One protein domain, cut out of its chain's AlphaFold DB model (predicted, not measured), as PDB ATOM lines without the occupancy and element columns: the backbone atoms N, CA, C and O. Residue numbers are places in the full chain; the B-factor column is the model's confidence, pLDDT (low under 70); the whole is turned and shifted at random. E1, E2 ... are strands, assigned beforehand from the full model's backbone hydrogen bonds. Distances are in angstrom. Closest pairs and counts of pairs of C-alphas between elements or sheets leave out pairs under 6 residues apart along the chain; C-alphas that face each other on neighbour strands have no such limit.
ATOM      1  N   VAL A   3      71.365 173.976  83.156       84.88
ATOM      2  CA  VAL A   3      72.126 175.221  83.049       84.88
ATOM      3  C   VAL A   3      73.355 175.071  83.928       84.88
ATOM      4  O   VAL A   3      73.229 174.772  85.114       84.88
ATOM      5  N   LEU A   4      74.542 175.234  83.344       86.38
ATOM      6  CA  LEU A   4      75.812 175.170  84.060       86.38
ATOM      7  C   LEU A   4      76.539 176.500  83.911       86.38
ATOM      8  O   LEU A   4      76.908 176.877  82.802       86.38
ATOM      9  N   TYR A   5      76.786 177.152  85.041       87.50
ATOM     10  CA  TYR A   5      77.672 178.296  85.156       87.50
ATOM     11  C   TYR A   5      79.047 177.843  85.623       87.50
ATOM     12  O   TYR A   5      79.176 177.166  86.646       87.50
ATOM     13  N   VAL A   6      80.077 178.245  84.886       87.19
ATOM     14  CA  VAL A   6      81.476 178.087  85.288       87.19
ATOM     15  C   VAL A   6      82.082 179.470  85.450       87.19
ATOM     16  O   VAL A   6      82.089 180.253  84.505       87.19
ATOM     17  N   VAL A   7      82.584 179.765  86.645       86.50
ATOM     18  CA  VAL A   7      83.265 181.016  86.975       86.50
ATOM     19  C   VAL A   7      84.753 180.730  87.079       86.50
ATOM     20  O   VAL A   7      85.181 179.965  87.946       86.50
ATOM     21  N   PHE A   8      85.535 181.355  86.206       84.19
ATOM     22  CA  PHE A   8      86.990 181.283  86.242       84.19
ATOM     23  C   PHE A   8      87.586 182.637  86.622       84.19
ATOM     24  O   PHE A   8      87.226 183.664  86.040       84.19
ATOM     25  N   PHE A   9      88.488 182.632  87.609       81.50
ATOM     26  CA  PHE A   9      89.177 183.836  88.067       81.50
ATOM     27  C   PHE A   9      90.637 183.825  87.623       81.50
ATOM     28  O   PHE A   9      91.463 183.096  88.172       81.50
ATOM     29  N   GLU A  10      90.956 184.664  86.639       73.69
ATOM     30  CA  GLU A  10      92.289 184.721  86.019       73.69
ATOM     31  C   GLU A  10      93.340 185.455  86.861       73.69
ATOM     32  O   GLU A  10      94.532 185.446  86.545       73.69
ATOM     33  N   PHE A  11      92.937 186.085  87.964       71.00
ATOM     34  CA  PHE A  11      93.857 186.846  88.799       71.00
ATOM     35  C   PHE A  11      94.745 185.960  89.666       71.00
ATOM     36  O   PHE A  11      94.348 184.920  90.180       71.00
ATOM     37  N   SER A  12      95.936 186.481  89.963       73.88
ATOM     38  CA  SER A  12      96.869 185.930  90.954       73.88
ATOM     39  C   SER A  12      96.434 186.140  92.414       73.88
ATOM     40  O   SER A  12      97.226 185.930  93.333       73.88
ATOM     41  N   ARG A  13      95.197 186.593  92.657       79.69
ATOM     42  CA  ARG A  13      94.668 186.941  93.984       79.69
ATOM     43  C   ARG A  13      93.396 186.157  94.280       79.69
ATOM     44  O   ARG A  13      92.750 185.668  93.366       79.69
ATOM     45  N   THR A  14      93.032 186.081  95.555       87.69
ATOM     46  CA  THR A  14      91.766 185.489  96.004       87.69
ATOM     47  C   THR A  14      90.644 186.527  95.924       87.69
ATOM     48  O   THR A  14      90.811 187.659  96.391       87.69
ATOM     49  N   ALA A  15      89.514 186.141  95.334       88.88
ATOM     50  CA  ALA A  15      88.254 186.869  95.429       88.88
ATOM     51  C   ALA A  15      87.447 186.364  96.633       88.88
ATOM     52  O   ALA A  15      87.513 185.186  96.981       88.88
ATOM     53  N   TYR A  16      86.689 187.256  97.259       90.94
ATOM     54  CA  TYR A  16      85.862 186.975  98.433       90.94
ATOM     55  C   TYR A  16      84.418 187.385  98.184       90.94
ATOM     56  O   TYR A  16      84.163 188.215  97.306       90.94
ATOM     57  N   ASP A  17      83.503 186.840  98.987       92.00
ATOM     58  CA  ASP A  17      82.069 187.137  98.918       92.00
ATOM     59  C   ASP A  17      81.542 187.002  97.476       92.00
ATOM     60  O   ASP A  17      80.919 187.916  96.936       92.00
ATOM     61  N   VAL A  18      81.881 185.891  96.811       91.44
ATOM     62  CA  VAL A  18      81.500 185.656  95.415       91.44
ATOM     63  C   VAL A  18      80.046 185.211  95.385       91.44
ATOM     64  O   VAL A  18      79.694 184.217  96.015       91.44
ATOM     65  N   SER A  19      79.199 185.892  94.625       93.00
ATOM     66  CA  SER A  19      77.809 185.489  94.424       93.00
ATOM     67  C   SER A  19      77.425 185.534  92.957       93.00
ATOM     68  O   SER A  19      77.704 186.506  92.265       93.00
ATOM     69  N   LEU A  20      76.760 184.476  92.512       92.06
ATOM     70  CA  LEU A  20      76.133 184.332  91.208       92.06
ATOM     71  C   LEU A  20      74.622 184.477  91.391       92.06
ATOM     72  O   LEU A  20      74.041 183.794  92.237       92.06
ATOM     73  N   VAL A  21      73.997 185.333  90.590       92.62
ATOM     74  CA  VAL A  21      72.546 185.521  90.560       92.62
ATOM     75  C   VAL A  21      72.066 185.502  89.117       92.62
ATOM     76  O   VAL A  21      72.566 186.244  88.271       92.62
ATOM     77  N   ASP A  22      71.078 184.654  88.856       89.62
ATOM     78  CA  ASP A  22      70.391 184.563  87.577       89.62
ATOM     79  C   ASP A  22      68.870 184.605  87.790       89.62
ATOM     80  O   ASP A  22      68.222 183.611  88.120       89.62
ATOM     81  N   ASP A  23      68.289 185.790  87.672       86.75
ATOM     82  CA  ASP A  23      66.865 186.067  87.882       86.75
ATOM     83  C   ASP A  23      66.080 186.199  86.569       86.75
ATOM     84  O   ASP A  23      64.883 186.492  86.573       86.75
ATOM     85  N   HIS A  24      66.721 185.914  85.436       85.19
ATOM     86  CA  HIS A  24      66.157 186.127  84.107       85.19
ATOM     87  C   HIS A  24      65.409 184.910  83.547       85.19
ATOM     88  O   HIS A  24      65.158 184.844  82.344       85.19
ATOM     89  N   TRP A  25      65.020 183.956  84.401       87.38
ATOM     90  CA  TRP A  25      64.233 182.778  84.020       87.38
ATOM     91  C   TRP A  25      62.743 182.976  84.337       87.38
ATOM     92  O   TRP A  25      62.324 182.769  85.480       87.38
ATOM     93  N   PRO A  26      61.918 183.368  83.347       87.06
ATOM     94  CA  PRO A  26      60.491 183.596  83.549       87.06
ATOM     95  C   PRO A  26      59.749 182.305  83.920       87.06
ATOM     96  O   PRO A  26      59.790 181.315  83.185       87.06
ATOM     97  N   GLN A  27      59.026 182.337  85.044       86.69
ATOM     98  CA  GLN A  27      58.282 181.185  85.580       86.69
ATOM     99  C   GLN A  27      57.089 180.754  84.710       86.69
ATOM    100  O   GLN A  27      56.579 179.636  84.831       86.69
ATOM    101  N   ASP A  28      56.617 181.637  83.830       86.31
ATOM    102  CA  ASP A  28      55.592 181.344  82.831       86.31
ATOM    103  C   ASP A  28      56.121 180.480  81.674       86.31
ATOM    104  O   ASP A  28      55.339 179.761  81.049       86.31
ATOM    105  N   ILE A  29      57.439 180.476  81.436       84.25
ATOM    106  CA  ILE A  29      58.089 179.690  80.375       84.25
ATOM    107  C   ILE A  29      58.835 178.482  80.948       84.25
ATOM    108  O   ILE A  29      58.819 177.419  80.324       84.25
ATOM    109  N   PHE A  30      59.454 178.618  82.123       87.00
ATOM    110  CA  PHE A  30      60.271 177.577  82.745       87.00
ATOM    111  C   PHE A  30      59.847 177.276  84.185       87.00
ATOM    112  O   PHE A  30      59.503 178.178  84.941       87.00
ATOM    113  N   ASP A  31      59.934 176.012  84.585       88.12
ATOM    114  CA  ASP A  31      59.970 175.597  85.987       88.12
ATOM    115  C   ASP A  31      61.396 175.256  86.401       88.12
ATOM    116  O   ASP A  31      62.120 174.592  85.664       88.12
ATOM    117  N   ILE A  32      61.785 175.657  87.610       88.81
ATOM    118  CA  ILE A  32      63.019 175.180  88.237       88.81
ATOM    119  C   ILE A  32      62.706 173.832  88.883       88.81
ATOM    120  O   ILE A  32      61.959 173.769  89.859       88.81
ATOM    121  N   VAL A  33      63.261 172.755  88.331       87.69
ATOM    122  CA  VAL A  33      63.007 171.387  88.811       87.69
ATOM    123  C   VAL A  33      64.056 170.915  89.814       87.69
ATOM    124  O   VAL A  33      63.770 170.050  90.640       87.69
ATOM    125  N   SER A  34      65.261 171.493  89.780       88.50
ATOM    126  CA  SER A  34      66.341 171.167  90.714       88.50
ATOM    127  C   SER A  34      67.349 172.310  90.837       88.50
ATOM    128  O   SER A  34      67.690 172.953  89.846       88.50
ATOM    129  N   GLY A  35      67.875 172.524  92.045       88.94
ATOM    130  CA  GLY A  35      68.839 173.585  92.342       88.94
ATOM    131  C   GLY A  35      68.209 174.972  92.502       88.94
ATOM    132  O   GLY A  35      66.992 175.129  92.506       88.94
ATOM    133  N   ASN A  36      69.071 175.978  92.649       91.62
ATOM    134  CA  ASN A  36      68.696 177.389  92.757       91.62
ATOM    135  C   ASN A  36      69.323 178.165  91.602       91.62
ATOM    136  O   ASN A  36      70.400 177.802  91.140       91.62
ATOM    137  N   THR A  37      68.721 179.272  91.177       90.06
ATOM    138  CA  THR A  37      69.330 180.144  90.158       90.06
ATOM    139  C   THR A  37      70.358 181.121  90.741       90.06
ATOM    140  O   THR A  37      71.023 181.854  90.016       90.06
ATOM    141  N   SER A  38      70.525 181.108  92.065       92.50
ATOM    142  CA  SER A  38      71.531 181.878  92.789       92.50
ATOM    143  C   SER A  38      72.431 180.970  93.617       92.50
ATOM    144  O   SER A  38      71.948 180.009  94.223       92.50
ATOM    145  N   GLN A  39      73.710 181.322  93.712       94.62
ATOM    146  CA  GLN A  39      74.685 180.621  94.541       94.62
ATOM    147  C   GLN A  39      75.713 181.598  95.109       94.62
ATOM    148  O   GLN A  39      76.021 182.618  94.497       94.62
ATOM    149  N   SER A  40      76.237 181.316  96.299       93.94
ATOM    150  CA  SER A  40      77.271 182.141  96.926       93.94
ATOM    151  C   SER A  40      78.399 181.286  97.482       93.94
ATOM    152  O   SER A  40      78.179 180.178  97.967       93.94
ATOM    153  N   TRP A  41      79.608 181.828  97.416       94.44
ATOM    154  CA  TRP A  41      80.838 181.208  97.872       94.44
ATOM    155  C   TRP A  41      81.640 182.213  98.687       94.44
ATOM    156  O   TRP A  41      81.786 183.374  98.312       94.44
ATOM    157  N   GLU A  42      82.214 181.748  99.791       92.56
ATOM    158  CA  GLU A  42      83.013 182.604 100.674       92.56
ATOM    159  C   GLU A  42      84.266 183.143  99.975       92.56
ATOM    160  O   GLU A  42      84.682 184.279 100.210       92.56
ATOM    161  N   ARG A  43      84.878 182.322  99.114       90.44
ATOM    162  CA  ARG A  43      86.120 182.659  98.424       90.44
ATOM    163  C   ARG A  43      86.304 181.898  97.118       90.44
ATOM    164  O   ARG A  43      85.827 180.774  96.970       90.44
ATOM    165  N   LEU A  44      87.091 182.497  96.235       89.75
ATOM    166  CA  LEU A  44      87.648 181.886  95.039       89.75
ATOM    167  C   LEU A  44      89.145 182.182  94.987       89.75
ATOM    168  O   LEU A  44      89.549 183.336  94.852       89.75
ATOM    169  N   ASP A  45      89.962 181.143  95.143       88.69
ATOM    170  CA  ASP A  45      91.417 181.274  95.124       88.69
ATOM    171  C   ASP A  45      91.939 181.646  93.728       88.69
ATOM    172  O   ASP A  45      91.260 181.467  92.716       88.69
ATOM    173  N   ALA A  46      93.159 182.179  93.685       84.94
ATOM    174  CA  ALA A  46      93.829 182.581  92.452       84.94
ATOM    175  C   ALA A  46      93.915 181.423  91.440       84.94
ATOM    176  O   ALA A  46      94.421 180.351  91.776       84.94
ATOM    177  N   GLY A  47      93.439 181.638  90.208       83.81
ATOM    178  CA  GLY A  47      93.355 180.589  89.184       83.81
ATOM    179  C   GLY A  47      92.333 179.486  89.488       83.81
ATOM    180  O   GLY A  47      92.341 178.441  88.838       83.81
ATOM    181  N   GLY A  48      91.483 179.682  90.496       87.25
ATOM    182  CA  GLY A  48      90.444 178.741  90.875       87.25
ATOM    183  C   GLY A  48      89.240 178.780  89.937       87.25
ATOM    184  O   GLY A  48      89.010 179.738  89.193       87.25
ATOM    185  N   ILE A  49      88.447 177.714  90.009       88.94
ATOM    186  CA  ILE A  49      87.212 177.546  89.248       88.94
ATOM    187  C   ILE A  49      86.080 177.270  90.234       88.94
ATOM    188  O   ILE A  49      86.206 176.393  91.091       88.94
ATOM    189  N   LEU A  50      84.970 177.987  90.086       90.50
ATOM    190  CA  LEU A  50      83.698 177.645  90.718       90.50
ATOM    191  C   LEU A  50      82.725 177.180  89.650       90.50
ATOM    192  O   LEU A  50      82.729 177.674  88.523       90.50
ATOM    193  N   SER A  51      81.867 176.241  90.017       90.38
ATOM    194  CA  SER A  51      80.780 175.802  89.161       90.38
ATOM    195  C   SER A  51      79.480 175.731  89.943       90.38
ATOM    196  O   SER A  51      79.456 175.408  91.134       90.38
ATOM    197  N   HIS A  52      78.394 176.060  89.257       91.88
ATOM    198  CA  HIS A  52      77.043 175.955  89.776       91.88
ATOM    199  C   HIS A  52      76.103 175.517  88.670       91.88
ATOM    200  O   HIS A  52      76.193 176.013  87.548       91.88
ATOM    201  N   SER A  53      75.188 174.613  88.989       90.00
ATOM    202  CA  SER A  53      74.206 174.133  88.029       90.00
ATOM    203  C   SER A  53      72.827 174.026  88.639       90.00
ATOM    204  O   SER A  53      72.678 173.686  89.813       90.00
ATOM    205  N   PHE A  54      71.825 174.236  87.800       90.12
ATOM    206  CA  PHE A  54      70.428 173.988  88.121       90.12
ATOM    207  C   PHE A  54      69.706 173.446  86.891       90.12
ATOM    208  O   PHE A  54      70.185 173.543  85.757       90.12
ATOM    209  N   GLU A  55      68.554 172.839  87.128       86.88
ATOM    210  CA  GLU A  55      67.748 172.223  86.089       86.88
ATOM    211  C   GLU A  55      66.441 172.984  85.907       86.88
ATOM    212  O   GLU A  55      65.737 173.309  86.866       86.88
ATOM    213  N   LEU A  56      66.116 173.227  84.641       86.19
ATOM    214  CA  LEU A  56      64.902 173.882  84.188       86.19
ATOM    215  C   LEU A  56      64.067 172.950  83.313       86.19
ATOM    216  O   LEU A  56      64.598 172.258  82.439       86.19
ATOM    217  N   GLU A  57      62.754 172.994  83.466       83.56
ATOM    218  CA  GLU A  57      61.789 172.357  82.576       83.56
ATOM    219  C   GLU A  57      61.013 173.425  81.802       83.56
ATOM    220  O   GLU A  57      60.483 174.362  82.383       83.56
ATOM    221  N   GLY A  58      60.976 173.318  80.471       83.25
ATOM    222  CA  GLY A  58      60.229 174.252  79.628       83.25
ATOM    223  C   GLY A  58      58.749 173.880  79.560       83.25
ATOM    224  O   GLY A  58      58.420 172.729  79.282       83.25
ATOM    225  N   LYS A  59      57.865 174.859  79.754       82.19
ATOM    226  CA  LYS A  59      56.401 174.711  79.686       82.19
ATOM    227  C   LYS A  59      55.823 175.061  78.323       82.19
ATOM    228  O   LYS A  59      54.839 174.465  77.889       82.19
ATOM    229  N   VAL A  60      56.400 176.067  77.667       79.38
ATOM    230  CA  VAL A  60      55.831 176.700  76.471       79.38
ATOM    231  C   VAL A  60      56.797 176.563  75.301       79.38
ATOM    232  O   VAL A  60      57.996 176.772  75.455       79.38
ATOM    233  N   LYS A  61      56.272 176.216  74.119       77.06
ATOM    234  CA  LYS A  61      57.051 176.200  72.873       77.06
ATOM    235  C   LYS A  61      57.378 177.629  72.440       77.06
ATOM    236  O   LYS A  61      56.465 178.443  72.308       77.06
ATOM    237  N   GLY A  62      58.644 177.920  72.160       76.00
ATOM    238  CA  GLY A  62      59.045 179.234  71.657       76.00
ATOM    239  C   GLY A  62      60.541 179.510  71.753       76.00
ATOM    240  O   GLY A  62      61.280 178.795  72.422       76.00
ATOM    241  N   LEU A  63      60.978 180.578  71.088       78.75
ATOM    242  CA  LEU A  63      62.349 181.077  71.179       78.75
ATOM    243  C   LEU A  63      62.517 181.917  72.445       78.75
ATOM    244  O   LEU A  63      61.868 182.950  72.604       78.75
ATOM    245  N   PHE A  64      63.418 181.484  73.317       81.38
ATOM    246  CA  PHE A  64      63.815 182.203  74.513       81.38
ATOM    247  C   PHE A  64      65.186 182.852  74.319       81.38
ATOM    248  O   PHE A  64      66.144 182.203  73.897       81.38
ATOM    249  N   TYR A  65      65.277 184.135  74.652       79.00
ATOM    250  CA  TYR A  65      66.522 184.894  74.666       79.00
ATOM    251  C   TYR A  65      66.878 185.152  76.125       79.00
ATOM    252  O   TYR A  65      66.195 185.925  76.795       79.00
ATOM    253  N   GLY A  66      67.908 184.469  76.621       75.44
ATOM    254  CA  GLY A  66      68.339 184.610  78.008       75.44
ATOM    255  C   GLY A  66      69.297 185.783  78.183       75.44
ATOM    256  O   GLY A  66      70.269 185.916  77.432       75.44
ATOM    257  N   SER A  67      69.032 186.620  79.183       82.38
ATOM    258  CA  SER A  67      69.968 187.655  79.619       82.38
ATOM    259  C   SER A  67      71.170 187.032  80.340       82.38
ATOM    260  O   SER A  67      71.053 185.937  80.889       82.38
ATOM    261  N   PRO A  68      72.323 187.718  80.371       85.06
ATOM    262  CA  PRO A  68      73.454 187.314  81.196       85.06
ATOM    263  C   PRO A  68      73.110 187.207  82.685       85.06
ATOM    264  O   PRO A  68      72.426 188.076  83.227       85.06
ATOM    265  N   ALA A  69      73.669 186.202  83.356       88.38
ATOM    266  CA  ALA A  69      73.708 186.159  84.812       88.38
ATOM    267  C   ALA A  69      74.724 187.167  85.355       88.38
ATOM    268  O   ALA A  69      75.722 187.483  84.696       88.38
ATOM    269  N   VAL A  70      74.476 187.636  86.576       90.81
ATOM    270  CA  VAL A  70      75.298 188.634  87.262       90.81
ATOM    271  C   VAL A  70      76.145 187.960  88.332       90.81
ATOM    272  O   VAL A  70      75.672 187.112  89.092       90.81
ATOM    273  N   ILE A  71      77.418 188.340  88.390       90.00
ATOM    274  CA  ILE A  71      78.395 187.826  89.340       90.00
ATOM    275  C   ILE A  71      78.973 189.009  90.087       90.00
ATOM    276  O   ILE A  71      79.579 189.887  89.477       90.00
ATOM    277  N   THR A  72      78.840 189.008  91.407       91.38
ATOM    278  CA  THR A  72      79.443 190.028  92.261       91.38
ATOM    279  C   THR A  72      80.496 189.430  93.169       91.38
ATOM    280  O   THR A  72      80.351 188.305  93.639       91.38
ATOM    281  N   PHE A  73      81.574 190.171  93.407       90.38
ATOM    282  CA  PHE A  73      82.695 189.700  94.214       90.38
ATOM    283  C   PHE A  73      83.543 190.854  94.746       90.38
ATOM    284  O   PHE A  73      83.460 191.995  94.287       90.38
ATOM    285  N   ARG A  74      84.407 190.556  95.715       89.00
ATOM    286  CA  ARG A  74      85.339 191.518  96.307       89.00
ATOM    287  C   ARG A  74      86.778 191.087  96.100       89.00
ATOM    288  O   ARG A  74      87.127 189.924  96.279       89.00
ATOM    289  N   ILE A  75      87.633 192.056  95.779       86.56
ATOM    290  CA  ILE A  75      89.085 191.869  95.707       86.56
ATOM    291  C   ILE A  75      89.715 192.762  96.778       86.56
ATOM    292  O   ILE A  75      89.388 193.945  96.812       86.56
ATOM    293  N   PRO A  76      90.674 192.284  97.592       82.75
ATOM    294  CA  PRO A  76      91.287 193.091  98.655       82.75
ATOM    295  C   PRO A  76      91.892 194.432  98.204       82.75
ATOM    296  O   PRO A  76      92.063 195.340  99.008       82.75
ATOM    297  N   THR A  77      92.252 194.566  96.925       80.81
ATOM    298  CA  THR A  77      92.848 195.787  96.357       80.81
ATOM    299  C   THR A  77      91.830 196.802  95.850       80.81
ATOM    300  O   THR A  77      92.222 197.915  95.510       80.81
ATOM    301  N   LYS A  78      90.551 196.429  95.743       80.19
ATOM    302  CA  LYS A  78      89.475 197.297  95.261       80.19
ATOM    303  C   LYS A  78      88.472 197.467  96.402       80.19
ATOM    304  O   LYS A  78      87.955 196.494  96.935       80.19
ATOM    305  N   SER A  79      88.226 198.710  96.807       75.75
ATOM    306  CA  SER A  79      87.271 199.020  97.879       75.75
ATOM    307  C   SER A  79      85.813 198.857  97.443       75.75
ATOM    308  O   SER A  79      84.939 198.686  98.290       75.75
ATOM    309  N   ALA A  80      85.547 198.916  96.136       83.69
ATOM    310  CA  ALA A  80      84.224 198.719  95.561       83.69
ATOM    311  C   ALA A  80      83.928 197.232  95.307       83.69
ATOM    312  O   ALA A  80      84.830 196.448  95.000       83.69
ATOM    313  N   LEU A  81      82.647 196.867  95.420       86.62
ATOM    314  CA  LEU A  81      82.136 195.581  94.954       86.62
ATOM    315  C   LEU A  81      82.299 195.515  93.432       86.62
ATOM    316  O   LEU A  81      81.915 196.449  92.730       86.62
ATOM    317  N   GLN A  82      82.879 194.426  92.944       88.50
ATOM    318  CA  GLN A  82      83.073 194.186  91.523       88.50
ATOM    319  C   GLN A  82      81.889 193.400  90.979       88.50
ATOM    320  O   GLN A  82      81.393 192.499  91.654       88.50
ATOM    321  N   GLU A  83      81.472 193.732  89.764       89.06
ATOM    322  CA  GLU A  83      80.398 193.058  89.045       89.06
ATOM    323  C   GLU A  83      80.914 192.584  87.684       89.06
ATOM    324  O   GLU A  83      81.706 193.270  87.033       89.06
ATOM    325  N   ALA A  84      80.475 191.402  87.272       86.81
ATOM    326  CA  ALA A  84      80.744 190.810  85.975       86.81
ATOM    327  C   ALA A  84      79.502 190.073  85.463       86.81
ATOM    328  O   ALA A  84      78.605 189.730  86.232       86.81
ATOM    329  N   TYR A  85      79.478 189.807  84.159       85.75
ATOM    330  CA  TYR A  85      78.332 189.224  83.469       85.75
ATOM    331  C   TYR A  85      78.733 187.943  82.746       85.75
ATOM    332  O   TYR A  85      79.845 187.839  82.222       85.75
ATOM    333  N   SER A  86      77.827 186.968  82.696       81.06
ATOM    334  CA  SER A  86      78.028 185.772  81.881       81.06
ATOM    335  C   SER A  86      77.955 186.071  80.390       81.06
ATOM    336  O   SER A  86      77.455 187.109  79.950       81.06
ATOM    337  N   THR A  87      78.406 185.121  79.575       78.50
ATOM    338  CA  THR A  87      78.054 185.147  78.160       78.50
ATOM    339  C   THR A  87      76.525 185.103  78.011       78.50
ATOM    340  O   THR A  87      75.867 184.335  78.724       78.50
ATOM    341  N   PRO A  88      75.932 185.929  77.126       69.88
ATOM    342  CA  PRO A  88      74.512 185.835  76.817       69.88
ATOM    343  C   PRO A  88      74.164 184.452  76.266       69.88
ATOM    344  O   PRO A  88      74.932 183.864  75.498       69.88
ATOM    345  N   ILE A  89      72.985 183.951  76.624       70.12
ATOM    346  CA  ILE A  89      72.494 182.664  76.133       70.12
ATOM    347  C   ILE A  89      72.072 182.834  74.668       70.12
ATOM    348  O   ILE A  89      71.284 183.721  74.333       70.12
ATOM    349  N   LEU A  90      72.592 181.979  73.780       71.12
ATOM    350  CA  LEU A  90      72.103 181.903  72.401       71.12
ATOM    351  C   LEU A  90      70.610 181.535  72.389       71.12
ATOM    352  O   LEU A  90      70.170 180.815  73.284       71.12
ATOM    353  N   PRO A  91      69.837 181.971  71.376       72.25
ATOM    354  CA  PRO A  91      68.394 181.765  71.353       72.25
ATOM    355  C   PRO A  91      68.052 180.285  71.529       72.25
ATOM    356  O   PRO A  91      68.438 179.438  70.719       72.25
ATOM    357  N   LEU A  92      67.344 179.983  72.611       72.75
ATOM    358  CA  LEU A  92      66.959 178.635  72.974       72.75
ATOM    359  C   LEU A  92      65.570 178.357  72.413       72.75
ATOM    360  O   LEU A  92      64.597 178.991  72.805       72.75
ATOM    361  N   ASP A  93      65.468 177.388  71.514       72.31
ATOM    362  CA  ASP A  93      64.178 176.920  71.011       72.31
ATOM    363  C   ASP A  93      63.573 175.926  72.009       72.31
ATOM    364  O   ASP A  93      63.964 174.761  72.046       72.31
ATOM    365  N   VAL A  94      62.685 176.406  72.878       70.75
ATOM    366  CA  VAL A  94      62.066 175.654  73.973       70.75
ATOM    367  C   VAL A  94      61.072 174.641  73.399       70.75
ATOM    368  O   VAL A  94      60.173 175.002  72.644       70.75
ATOM    369  N   LEU A  95      61.220 173.362  73.772       67.75
ATOM    370  CA  LEU A  95      60.354 172.251  73.334       67.75
ATOM    371  C   LEU A  95      60.296 172.028  71.803       67.75
ATOM    372  O   LEU A  95      59.318 171.470  71.294       67.75
ATOM    373  N   ALA A  96      61.342 172.419  71.069       64.44
ATOM    374  CA  ALA A  96      61.486 172.107  69.648       64.44
ATOM    375  C   ALA A  96      61.352 170.594  69.395       64.44
ATOM    376  O   ALA A  96      62.032 169.782  70.032       64.44
ATOM    377  N   GLU A  97      60.509 170.199  68.438       56.06
ATOM    378  CA  GLU A  97      60.405 168.801  68.009       56.06
ATOM    379  C   GLU A  97      61.704 168.397  67.305       56.06
ATOM    380  O   GLU A  97      61.968 168.796  66.173       56.06
ATOM    381  N   ARG A  98      62.551 167.625  67.995       55.94
ATOM    382  CA  ARG A  98      63.804 167.103  67.440       55.94
ATOM    383  C   ARG A  98      63.825 165.575  67.438       55.94
ATOM    384  O   ARG A  98      63.187 164.956  68.295       55.94
ATOM    385  N   PRO A  99      64.562 164.956  66.495       54.25
ATOM    386  CA  PRO A  99      64.655 163.507  66.387       54.25
ATOM    387  C   PRO A  99      65.092 162.857  67.714       54.25
ATOM    388  O   PRO A  99      65.912 163.429  68.438       54.25
ATOM    389  N   PRO A 100      64.590 161.650  68.032       54.50
ATOM    390  CA  PRO A 100      64.774 160.981  69.326       54.50
ATOM    391  C   PRO A 100      66.234 160.682  69.715       54.50
ATOM    392  O   PRO A 100      66.490 160.341  70.866       54.50
ATOM    393  N   GLU A 101      67.180 160.854  68.794       55.09
ATOM    394  CA  GLU A 101      68.618 160.630  68.978       55.09
ATOM    395  C   GLU A 101      69.328 161.773  69.743       55.09
ATOM    396  O   GLU A 101      70.430 161.574  70.244       55.09
ATOM    397  N   LYS A 102      68.700 162.954  69.895       53.16
ATOM    398  CA  LYS A 102      69.311 164.179  70.474       53.16
ATOM    399  C   LYS A 102      68.727 164.632  71.824       53.16
ATOM    400  O   LYS A 102      68.850 165.793  72.209       53.16
ATOM    401  N   LYS A 103      68.081 163.737  72.579       47.03
ATOM    402  CA  LYS A 103      67.380 164.088  73.837       47.03
ATOM    403  C   LYS A 103      68.278 164.664  74.947       47.03
ATOM    404  O   LYS A 103      67.767 165.363  75.815       47.03
ATOM    405  N   PHE A 104      69.590 164.412  74.908       47.25
ATOM    406  CA  PHE A 104      70.562 164.867  75.914       47.25
ATOM    407  C   PHE A 104      71.253 166.208  75.592       47.25
ATOM    408  O   PHE A 104      72.074 166.662  76.381       47.25
ATOM    409  N   GLU A 105      70.933 166.879  74.478       52.34
ATOM    410  CA  GLU A 105      71.635 168.114  74.068       52.34
ATOM    411  C   GLU A 105      71.210 169.389  74.826       52.34
ATOM    412  O   GLU A 105      71.745 170.460  74.560       52.34
ATOM    413  N   TRP A 106      70.283 169.318  75.787       56.84
ATOM    414  CA  TRP A 106      69.827 170.489  76.558       56.84
ATOM    415  C   TRP A 106      70.777 170.885  77.699       56.84
ATOM    416  O   TRP A 106      70.309 171.260  78.776       56.84
ATOM    417  N   VAL A 107      72.090 170.757  77.507       56.94
ATOM    418  CA  VAL A 107      73.070 171.341  78.425       56.94
ATOM    419  C   VAL A 107      73.428 172.718  77.883       56.94
ATOM    420  O   VAL A 107      74.212 172.842  76.944       56.94
ATOM    421  N   SER A 108      72.835 173.755  78.465       65.56
ATOM    422  CA  SER A 108      73.250 175.132  78.217       65.56
ATOM    423  C   SER A 108      74.489 175.397  79.066       65.56
ATOM    424  O   SER A 108      74.404 175.559  80.285       65.56
ATOM    425  N   PHE A 109      75.653 175.372  78.418       61.81
ATOM    426  CA  PHE A 109      76.928 175.684  79.050       61.81
ATOM    427  C   PHE A 109      77.186 177.187  78.974       61.81
ATOM    428  O   PHE A 109      77.301 177.743  77.881       61.81
ATOM    429  N   LEU A 110      77.286 177.833  80.133       70.75
ATOM    430  CA  LEU A 110      77.588 179.252  80.253       70.75
ATOM    431  C   LEU A 110      78.900 179.419  81.006       70.75
ATOM    432  O   LEU A 110      79.067 178.984  82.146       70.75
ATOM    433  N   LEU A 111      79.852 180.048  80.328       64.50
ATOM    434  CA  LEU A 111      81.191 180.275  80.843       64.50
ATOM    435  C   LEU A 111      81.351 181.758  81.149       64.50
ATOM    436  O   LEU A 111      81.113 182.609  80.293       64.50
ATOM    437  N   ILE A 112      81.751 182.049  82.378       68.50
ATOM    438  CA  ILE A 112      82.069 183.387  82.855       68.50
ATOM    439  C   ILE A 112      83.582 183.464  83.037       68.50
ATOM    440  O   ILE A 112      84.155 182.776  83.885       68.50
ATOM    441  N   PHE A 113      84.207 184.348  82.263       61.94
ATOM    442  CA  PHE A 113      85.584 184.776  82.480       61.94
ATOM    443  C   PHE A 113      85.578 186.088  83.261       61.94
ATOM    444  O   PHE A 113      85.024 187.087  82.806       61.94
ATOM    445  N   LEU A 114      86.180 186.084  84.449       63.62
ATOM    446  CA  LEU A 114      86.381 187.293  85.240       63.62
ATOM    447  C   LEU A 114      87.738 187.932  84.880       63.62
ATOM    448  O   LEU A 114      88.723 187.725  85.588       63.62
ATOM    449  N   GLU A 115      87.785 188.716  83.798       54.94
ATOM    450  CA  GLU A 115      88.890 189.639  83.461       54.94
ATOM    451  C   GLU A 115      88.559 191.048  84.005       54.94
ATOM    452  O   GLU A 115      87.710 191.734  83.440       54.94
TER     453      GLU A 115
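Overview. This is residues 3 to 115 of the 116 residues of an uncharacterized protein of Manihot esculenta (UniProt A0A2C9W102). Two four-stranded sheets stand face to face as a long sandwich, their strands running nearly along each other, and a small two-stranded sheet, E6 and E9, extends one end. At that same end residues 98 to 105, part of the link from E9 to E10, stick out as a free loop. The printed part has 113 residues with no named helix and ten named strands, E1 to E10 in order along the chain; the class is all strand. One sheet runs E3, E5, E1, E10 and is mixed, the other runs E4, E2, E7, E8 and is antiparallel, as is the pair E6 and E9. The whole is only just compact, close to loose, with a radius of gyration of the C-alphas of 15.8 A, and elongated, spanning 51 by 27 by 22 A.

Arrangement. E1, residues 3 to 9, is parallel to the edge strand E10, residues 107 to 114, at 19 degrees, with N 6 and O 110 3.0 A apart. E5, residues 49 to 58, is staggered: its residues 49 to 54 pair with E1, antiparallel, with N 5 and O 52 at 2.8 A, and its residues 55 to 58 pair with E3, residues 30 to 34, antiparallel, with N 31 and O 57 at 2.8 A. In the other sheet E2, residues 15 to 21, is antiparallel to E4, residues 38 to 44, with N 18 and O 41 at 2.9 A, and to E7, residues 70 to 74, with N 19 and O 72 at 2.8 A. E7 and E8, residues 82 to 85, form a hairpin, with N 71 and O 84 at 2.8 A. These two sheets, both strongly twisted, form a sandwich, two sheets face to face, 10.5 A centre to centre where they face each other. The closest C-alphas of E4 and E5 are those of Gln 39 and His 52, 7.1 A apart; those of E8 and E10 are Ala 84 and Leu 114, 6.7 A apart. E6, residues 62 to 64, is antiparallel to E9, residues 92 to 94, with N 64 and O 92 at 2.8 A.

Along the chain. E1 begins at C-alpha 3, (72.126, 175.221, 83.049), and is 19.8 A long. E2 measures 16.5 A, E4 16.3 A and E10 21.9 A. E5, the longest strand with 10 residues, measures 28.8 A and ends at C-alpha 58, (60.229, 174.252, 79.628). E10 ends at C-alpha 114, (86.381, 187.293, 85.240).

Size, cuts and confidence. The C-alphas farthest apart, those of Ser 79 and Pro 100, are 52.6 A apart. The printed part has no cut. The link E9 to E10, 12 residues, is long. Mean pLDDT of the printed part is 80.2; residue 88, residues 95 to 109 and residues 111 to 115 are under 70.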